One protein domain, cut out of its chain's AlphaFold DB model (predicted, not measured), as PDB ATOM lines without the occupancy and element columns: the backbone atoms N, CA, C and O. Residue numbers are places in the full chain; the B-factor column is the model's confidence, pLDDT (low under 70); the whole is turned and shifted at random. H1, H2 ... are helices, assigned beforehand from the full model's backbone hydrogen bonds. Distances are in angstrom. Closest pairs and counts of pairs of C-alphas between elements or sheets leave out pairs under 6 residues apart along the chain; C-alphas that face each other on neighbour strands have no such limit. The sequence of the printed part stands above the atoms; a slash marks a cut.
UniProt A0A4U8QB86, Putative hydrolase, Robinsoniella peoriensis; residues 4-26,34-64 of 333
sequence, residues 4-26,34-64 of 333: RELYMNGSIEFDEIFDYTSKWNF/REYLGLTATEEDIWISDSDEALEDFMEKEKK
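Overview. This is residues 4 to 26 and 34 to 64 of the 333 residues of the protein "Putative hydrolase" of Robinsoniella peoriensis (UniProt A0A4U8QB86). A helical hairpin of H4 and H5 makes one side of the domain, and H2, with the four-residue H3 packed on it, makes the other. The short H1 lies between H2 and H5 along the longest axis. The printed part has 54 residues with five named helices, H1 to H5 in order, and no named strand; the class is all helix. The whole is compact, with a radius of gyration of the C-alphas of 10.5 A, and rounded, spanning 31 by 27 by 17 A.

Arrangement. H1, residues 4 to 8, is only just apart from H2, residues 16 to 25, at 8.5 A. H2 touches H3, residues 34 to 37, closest at the C-alphas of Tyr 20 and Leu 37, 7.1 A. H1 and H3 are close but not clearly touching; their closest C-alphas, Arg 4 and Leu 37, are 6.0 A apart. H3 is also close to but not clearly touching H4, residues 41 to 49, with the C-alphas of Arg 34 and Glu 44 closest at 6.5 A. H4 and H5, residues 52 to 64, form a helical hairpin; they touch and run opposite ways at a shallow tilt of 29 degrees, closest at the C-alphas of Trp 47 and Leu 55, 5.3 A. Residues 54 to 59 alone of H5 touch H4. H1 and H5 only just touch, with 3 pairs of C-alphas within 8 A, through residues 59 to 63 alone of H5; Met 8 and Lys 63 have the closest C-alphas, 5.3 A. H2 is apart from H4 and H5. Every O i to N i+4 pair is within hydrogen-bond range in H1, H2, H4 and H5; H3 is too short for such a pair.

Along the chain. H1 begins at C-alpha 4, (3.031, 7.806, 7.419), and measures 5.8 A from first to last C-alpha. H2 measures 14.5 A, H3 5.3 A and H4 12.0 A. H5, the longest, measures 18.5 A and ends at C-alpha 64, (12.577, 2.146, 15.664).

Size, cuts and confidence. The C-alphas farthest apart, Phe 26 and Lys 64, are 32.6 A apart. Residues 27 to 33 are not printed, with 15.4 A between C-alphas 26 and 34 across this cut. Of the links printed whole, H3 to H4 and H4 to H5 are tight and H1 to H2 is short. The mean pLDDT of the printed part is 93.1, and no printed residue is under 70.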
ATOM      1  N   ARG A   4       1.876   7.770   6.516       91.38
ATOM      2  CA  ARG A   4       3.031   7.806   7.419       91.38
ATOM      3  C   ARG A   4       2.628   7.603   8.876       91.38
ATOM      4  O   ARG A   4       3.250   6.809   9.566       91.38
ATOM      5  N   GLU A   5       1.588   8.286   9.354       87.56
ATOM      6  CA  GLU A   5       1.129   8.146  10.745       87.56
ATOM      7  C   GLU A   5       0.740   6.702  11.088       87.56
ATOM      8  O   GLU A   5       1.102   6.205  12.155       87.56
ATOM      9  N   LEU A   6       0.022   6.034  10.181       90.69
ATOM     10  CA  LEU A   6      -0.425   4.651  10.353       90.69
ATOM     11  C   LEU A   6       0.729   3.652  10.206       90.69
ATOM     12  O   LEU A   6       0.781   2.663  10.929       90.69
ATOM     13  N   TYR A   7       1.669   3.904   9.301       91.75
ATOM     14  CA  TYR A   7       2.834   3.043   9.128       91.75
ATOM     15  C   TYR A   7       3.780   3.121  10.333       91.75
ATOM     16  O   TYR A   7       4.192   2.105  10.896       91.75
ATOM     17  N   MET A   8       4.068   4.344  10.787       86.75
ATOM     18  CA  MET A   8       4.974   4.613  11.905       86.75
ATOM     19  C   MET A   8       4.433   4.091  13.239       86.75
ATOM     20  O   MET A   8       5.218   3.776  14.129       86.75
ATOM     21  N   ASN A   9       3.111   3.961  13.385       82.94
ATOM     22  CA  ASN A   9       2.499   3.340  14.562       82.94
ATOM     23  C   ASN A   9       2.247   1.823  14.412       82.94
ATOM     24  O   ASN A   9       1.744   1.201  15.347       82.94
ATOM     25  N   GLY A  10       2.605   1.235  13.264       87.12
ATOM     26  CA  GLY A  10       2.468  -0.195  12.986       87.12
ATOM     27  C   GLY A  10       1.040  -0.670  12.697       87.12
ATOM     28  O   GLY A  10       0.780  -1.864  12.807       87.12
ATOM     29  N   SER A  11       0.110   0.231  12.360       90.69
ATOM     30  CA  SER A  11      -1.270  -0.141  12.000       90.69
ATOM     31  C   SER A  11      -1.405  -0.679  10.576       90.69
ATOM     32  O   SER A  11      -2.390  -1.358  10.295       90.69
ATOM     33  N   ILE A  12      -0.467  -0.333   9.693       94.81
ATOM     34  CA  ILE A  12      -0.437  -0.745   8.285       94.81
ATOM     35  C   ILE A  12       0.981  -1.139   7.876       94.81
ATOM     36  O   ILE A  12       1.958  -0.692   8.489       94.81
ATOM     37  N   GLU A  13       1.077  -1.942   6.822       96.06
ATOM     38  CA  GLU A  13       2.348  -2.329   6.203       96.06
ATOM     39  C   GLU A  13       2.801  -1.289   5.168       96.06
ATOM     40  O   GLU A  13       1.994  -0.496   4.672       96.06
ATOM     41  N   PHE A  14       4.093  -1.288   4.823       96.06
ATOM     42  CA  PHE A  14       4.653  -0.301   3.894       96.06
ATOM     43  C   PHE A  14       3.979  -0.353   2.517       96.06
ATOM     44  O   PHE A  14       3.634   0.691   1.967       96.06
ATOM     45  N   ASP A  15       3.692  -1.560   2.014       96.81
ATOM     46  CA  ASP A  15       3.028  -1.802   0.725       96.81
ATOM     47  C   ASP A  15       1.685  -1.058   0.569       96.81
ATOM     48  O   ASP A  15       1.251  -0.762  -0.547       96.81
ATOM     49  N   GLU A  16       1.021  -0.688   1.670       97.38
ATOM     50  CA  GLU A  16      -0.214   0.099   1.610       97.38
ATOM     51  C   GLU A  16       0.010   1.530   1.074       97.38
ATOM     52  O   GLU A  16      -0.950   2.191   0.662       97.38
ATOM     53  N   ILE A  17       1.259   2.011   0.981       97.06
ATOM     54  CA  ILE A  17       1.603   3.305   0.367       97.06
ATOM     55  C   ILE A  17       1.103   3.403  -1.080       97.06
ATOM     56  O   ILE A  17       0.659   4.471  -1.522       97.06
ATOM     57  N   PHE A  18       1.101   2.287  -1.816       96.88
ATOM     58  CA  PHE A  18       0.663   2.239  -3.210       96.88
ATOM     59  C   PHE A  18      -0.856   2.396  -3.334       96.88
ATOM     60  O   PHE A  18      -1.337   3.074  -4.248       96.88
ATOM     61  N   ASP A  19      -1.617   1.866  -2.375       96.75
ATOM     62  CA  ASP A  19      -3.067   2.054  -2.307       96.75
ATOM     63  C   ASP A  19      -3.424   3.510  -2.002       96.75
ATOM     64  O   ASP A  19      -4.348   4.067  -2.601       96.75
ATOM     65  N   TYR A  20      -2.681   4.157  -1.099       96.88
ATOM     66  CA  TYR A  20      -2.851   5.583  -0.815       96.88
ATOM     67  C   TYR A  20      -2.481   6.451  -2.021       96.88
ATOM     68  O   TYR A  20      -3.223   7.372  -2.363       96.88
ATOM     69  N   THR A  21      -1.385   6.126  -2.705       96.06
ATOM     70  CA  THR A  21      -0.946   6.831  -3.917       96.06
ATOM     71  C   THR A  21      -1.968   6.690  -5.046       96.06
ATOM     72  O   THR A  21      -2.313   7.669  -5.707       96.06
ATOM     73  N   SER A  22      -2.522   5.488  -5.234       96.38
ATOM     74  CA  SER A  22      -3.606   5.233  -6.187       96.38
ATOM     75  C   SER A  22      -4.853   6.055  -5.847       96.38
ATOM     76  O   SER A  22      -5.374   6.765  -6.708       96.38
ATOM     77  N   LYS A  23      -5.290   6.055  -4.579       96.31
ATOM     78  CA  LYS A  23      -6.423   6.880  -4.121       96.31
ATOM     79  C   LYS A  23      -6.196   8.364  -4.392       96.31
ATOM     80  O   LYS A  23      -7.114   9.014  -4.879       96.31
ATOM     81  N   TRP A  24      -4.999   8.881  -4.118       96.94
ATOM     82  CA  TRP A  24      -4.655  10.279  -4.381       96.94
ATOM     83  C   TRP A  24      -4.716  10.616  -5.878       96.94
ATOM     84  O   TRP A  24      -5.410  11.562  -6.249       96.94
ATOM     85  N   ASN A  25      -4.106   9.792  -6.742       95.38
ATOM     86  CA  ASN A  25      -4.089   9.976  -8.204       95.38
ATOM     87  C   ASN A  25      -5.488  10.048  -8.845       95.38
ATOM     88  O   ASN A  25      -5.648  10.658  -9.902       95.38
ATOM     89  N   PHE A  26      -6.489   9.407  -8.233       95.88
ATOM     90  CA  PHE A  26      -7.879   9.393  -8.704       95.88
ATOM     91  C   PHE A  26      -8.830  10.218  -7.823       95.88
ATOM     92  O   PHE A  26     -10.048  10.051  -7.914       95.88
ATOM     93  N   ARG A  34       3.196  14.090  -1.235       94.81
ATOM     94  CA  ARG A  34       3.900  14.144   0.054       94.81
ATOM     95  C   ARG A  34       2.971  14.547   1.196       94.81
ATOM     96  O   ARG A  34       2.890  13.839   2.192       94.81
ATOM     97  N   GLU A  35       2.265  15.668   1.063       93.88
ATOM     98  CA  GLU A  35       1.342  16.163   2.098       93.88
ATOM     99  C   GLU A  35       0.156  15.216   2.328       93.88
ATOM    100  O   GLU A  35      -0.342  15.105   3.449       93.88
ATOM    101  N   TYR A  36      -0.310  14.530   1.282       96.12
ATOM    102  CA  TYR A  36      -1.374  13.533   1.382       96.12
ATOM    103  C   TYR A  36      -0.926  12.294   2.170       96.12
ATOM    104  O   TYR A  36      -1.631  11.842   3.077       96.12
ATOM    105  N   LEU A  37       0.261  11.772   1.847       95.81
ATOM    106  CA  LEU A  37       0.879  10.629   2.522       95.81
ATOM    107  C   LEU A  37       1.463  10.990   3.891       95.81
ATOM    108  O   LEU A  37       1.690  10.101   4.710       95.81
ATOM    109  N   GLY A  38       1.656  12.283   4.155       93.25
ATOM    110  CA  GLY A  38       2.279  12.806   5.365       93.25
ATOM    111  C   GLY A  38       3.786  12.576   5.427       93.25
ATOM    112  O   GLY A  38       4.311  12.540   6.533       93.25
ATOM    113  N   LEU A  39       4.459  12.388   4.286       92.62
ATOM    114  CA  LEU A  39       5.908  12.179   4.227       92.62
ATOM    115  C   LEU A  39       6.674  13.473   4.559       92.62
ATOM    116  O   LEU A  39       6.215  14.585   4.281       92.62
ATOM    117  N   THR A  40       7.862  13.338   5.138       89.56
ATOM    118  CA  THR A  40       8.822  14.436   5.295       89.56
ATOM    119  C   THR A  40       9.473  14.775   3.950       89.56
ATOM    120  O   THR A  40       9.400  14.007   2.992       89.56
ATOM    121  N   ALA A  41      10.130  15.935   3.856       89.12
ATOM    122  CA  ALA A  41      10.877  16.295   2.648       89.12
ATOM    123  C   ALA A  41      12.017  15.301   2.358       89.12
ATOM    124  O   ALA A  41      12.241  14.946   1.212       89.12
ATOM    125  N   THR A  42      12.695  14.807   3.400       90.12
ATOM    126  CA  THR A  42      13.767  13.814   3.258       90.12
ATOM    127  C   THR A  42      13.241  12.460   2.790       90.12
ATOM    128  O   THR A  42      13.860  11.839   1.937       90.12
ATOM    129  N   GLU A  43      12.095  12.013   3.310       93.56
ATOM    130  CA  GLU A  43      11.438  10.785   2.842       93.56
ATOM    131  C   GLU A  43      11.011  10.906   1.371       93.56
ATOM    132  O   GLU A  43      11.270  10.000   0.586       93.56
ATOM    133  N   GLU A  44      10.415  12.038   0.973       95.00
ATOM    134  CA  GLU A  44      10.075  12.311  -0.431       95.00
ATOM    135  C   GLU A  44      11.320  12.286  -1.332       95.00
ATOM    136  O   GLU A  44      11.300  11.645  -2.383       95.00
ATOM    137  N   ASP A  45      12.411  12.933  -0.908       94.38
ATOM    138  CA  ASP A  45      13.668  12.953  -1.656       94.38
ATOM    139  C   ASP A  45      14.235  11.538  -1.842       94.38
ATOM    140  O   ASP A  45      14.543  11.171  -2.973       94.38
ATOM    141  N   ILE A  46      14.309  10.730  -0.773       94.88
ATOM    142  CA  ILE A  46      14.772   9.329  -0.829       94.88
ATOM    143  C   ILE A  46      13.899   8.516  -1.783       94.88
ATOM    144  O   ILE A  46      14.412   7.761  -2.608       94.88
ATOM    145  N   TRP A  47      12.579   8.684  -1.700       95.88
ATOM    146  CA  TRP A  47      11.656   7.925  -2.532       95.88
ATOM    147  C   TRP A  47      11.827   8.237  -4.021       95.88
ATOM    148  O   TRP A  47      11.807   7.336  -4.859       95.88
ATOM    149  N   ILE A  48      12.029   9.515  -4.353       93.31
ATOM    150  CA  ILE A  48      12.218   9.972  -5.734       93.31
ATOM    151  C   ILE A  48      13.613   9.613  -6.259       93.31
ATOM    152  O   ILE A  48      13.745   9.277  -7.441       93.31
ATOM    153  N   SER A  49      14.658   9.747  -5.437       95.00
ATOM    154  CA  SER A  49      16.045   9.608  -5.890       95.00
ATOM    155  C   SER A  49      16.558   8.173  -5.885       95.00
ATOM    156  O   SER A  49      17.407   7.854  -6.724       95.00
ATOM    157  N   ASP A  50      16.060   7.334  -4.973       95.56
ATOM    158  CA  ASP A  50      16.659   6.034  -4.673       95.56
ATOM    159  C   ASP A  50      15.728   4.877  -5.080       95.56
ATOM    160  O   ASP A  50      15.910   4.307  -6.160       95.56
ATOM    161  N   SER A  51      14.751   4.504  -4.243       96.25
ATOM    162  CA  SER A  51      13.748   3.461  -4.529       96.25
ATOM    163  C   SER A  51      12.658   3.378  -3.448       96.25
ATOM    164  O   SER A  51      12.806   3.936  -2.359       96.25
ATOM    165  N   ASP A  52      11.588   2.619  -3.722       95.88
ATOM    166  CA  ASP A  52      10.579   2.225  -2.722       95.88
ATOM    167  C   ASP A  52      11.234   1.506  -1.524       95.88
ATOM    168  O   ASP A  52      10.967   1.836  -0.374       95.88
ATOM    169  N   GLU A  53      12.159   0.580  -1.803       96.25
ATOM    170  CA  GLU A  53      12.907  -0.198  -0.800       96.25
ATOM    171  C   GLU A  53      13.779   0.706   0.090       96.25
ATOM    172  O   GLU A  53      13.852   0.512   1.300       96.25
ATOM    173  N   ALA A  54      14.420   1.729  -0.489       95.62
ATOM    174  CA  ALA A  54      15.232   2.680   0.267       95.62
ATOM    175  C   ALA A  54      14.377   3.557   1.193       95.62
ATOM    176  O   ALA A  54      14.790   3.847   2.320       95.62
ATOM    177  N   LEU A  55      13.185   3.961   0.736       95.69
ATOM    178  CA  LEU A  55      12.217   4.663   1.575       95.69
ATOM    179  C   LEU A  55      11.737   3.759   2.720       95.69
ATOM    180  O   LEU A  55      11.732   4.200   3.869       95.69
ATOM    181  N   GLU A  56      11.373   2.508   2.431       95.94
ATOM    182  CA  GLU A  56      10.935   1.542   3.444       95.94
ATOM    183  C   GLU A  56      12.007   1.327   4.518       95.94
ATOM    184  O   GLU A  56      11.723   1.488   5.707       95.94
ATOM    185  N   ASP A  57      13.251   1.052   4.111       93.81
ATOM    186  CA  ASP A  57      14.392   0.863   5.015       93.81
ATOM    187  C   ASP A  57      14.633   2.098   5.896       93.81
ATOM    188  O   ASP A  57      14.912   1.987   7.099       93.81
ATOM    189  N   PHE A  58      14.525   3.292   5.306       91.25
ATOM    190  CA  PHE A  58      14.659   4.550   6.031       91.25
ATOM    191  C   PHE A  58      13.544   4.714   7.070       91.25
ATOM    192  O   PHE A  58      13.833   4.940   8.250       91.25
ATOM    193  N   MET A  59      12.285   4.541   6.661       91.12
ATOM    194  CA  MET A  59      11.134   4.698   7.547       91.12
ATOM    195  C   MET A  59      11.089   3.607   8.626       91.12
ATOM    196  O   MET A  59      10.756   3.910   9.766       91.12
ATOM    197  N   GLU A  60      11.492   2.363   8.342       90.12
ATOM    198  CA  GLU A  60      11.629   1.303   9.357       90.12
ATOM    199  C   GLU A  60      12.697   1.640  10.398       90.12
ATOM    200  O   GLU A  60      12.550   1.349  11.591       90.12
ATOM    201  N   LYS A  61      13.788   2.282   9.973       85.88
ATOM    202  CA  LYS A  61      14.798   2.773  10.906       85.88
ATOM    203  C   LYS A  61      14.237   3.895  11.776       85.88
ATOM    204  O   LYS A  61      14.424   3.842  12.990       85.88
ATOM    205  N   GLU A  62      13.537   4.870  11.195       83.31
ATOM    206  CA  GLU A  62      12.887   5.951  11.951       83.31
ATOM    207  C   GLU A  62      11.823   5.427  12.918       83.31
ATOM    208  O   GLU A  62      11.767   5.846  14.074       83.31
ATOM    209  N   LYS A  63      11.031   4.445  12.487       83.94
ATOM    210  CA  LYS A  63      10.007   3.760  13.284       83.94
ATOM    211  C   LYS A  63      10.581   3.072  14.518       83.94
ATOM    212  O   LYS A  63       9.881   2.928  15.517       83.94
ATOM    213  N   LYS A  64      11.864   2.702  14.502       86.62
ATOM    214  CA  LYS A  64      12.577   2.146  15.664       86.62
ATOM    215  C   LYS A  64      13.169   3.215  16.583       86.62
ATOM    216  O   LYS A  64      13.551   2.897  17.711       86.62
TER     217      LYS A  64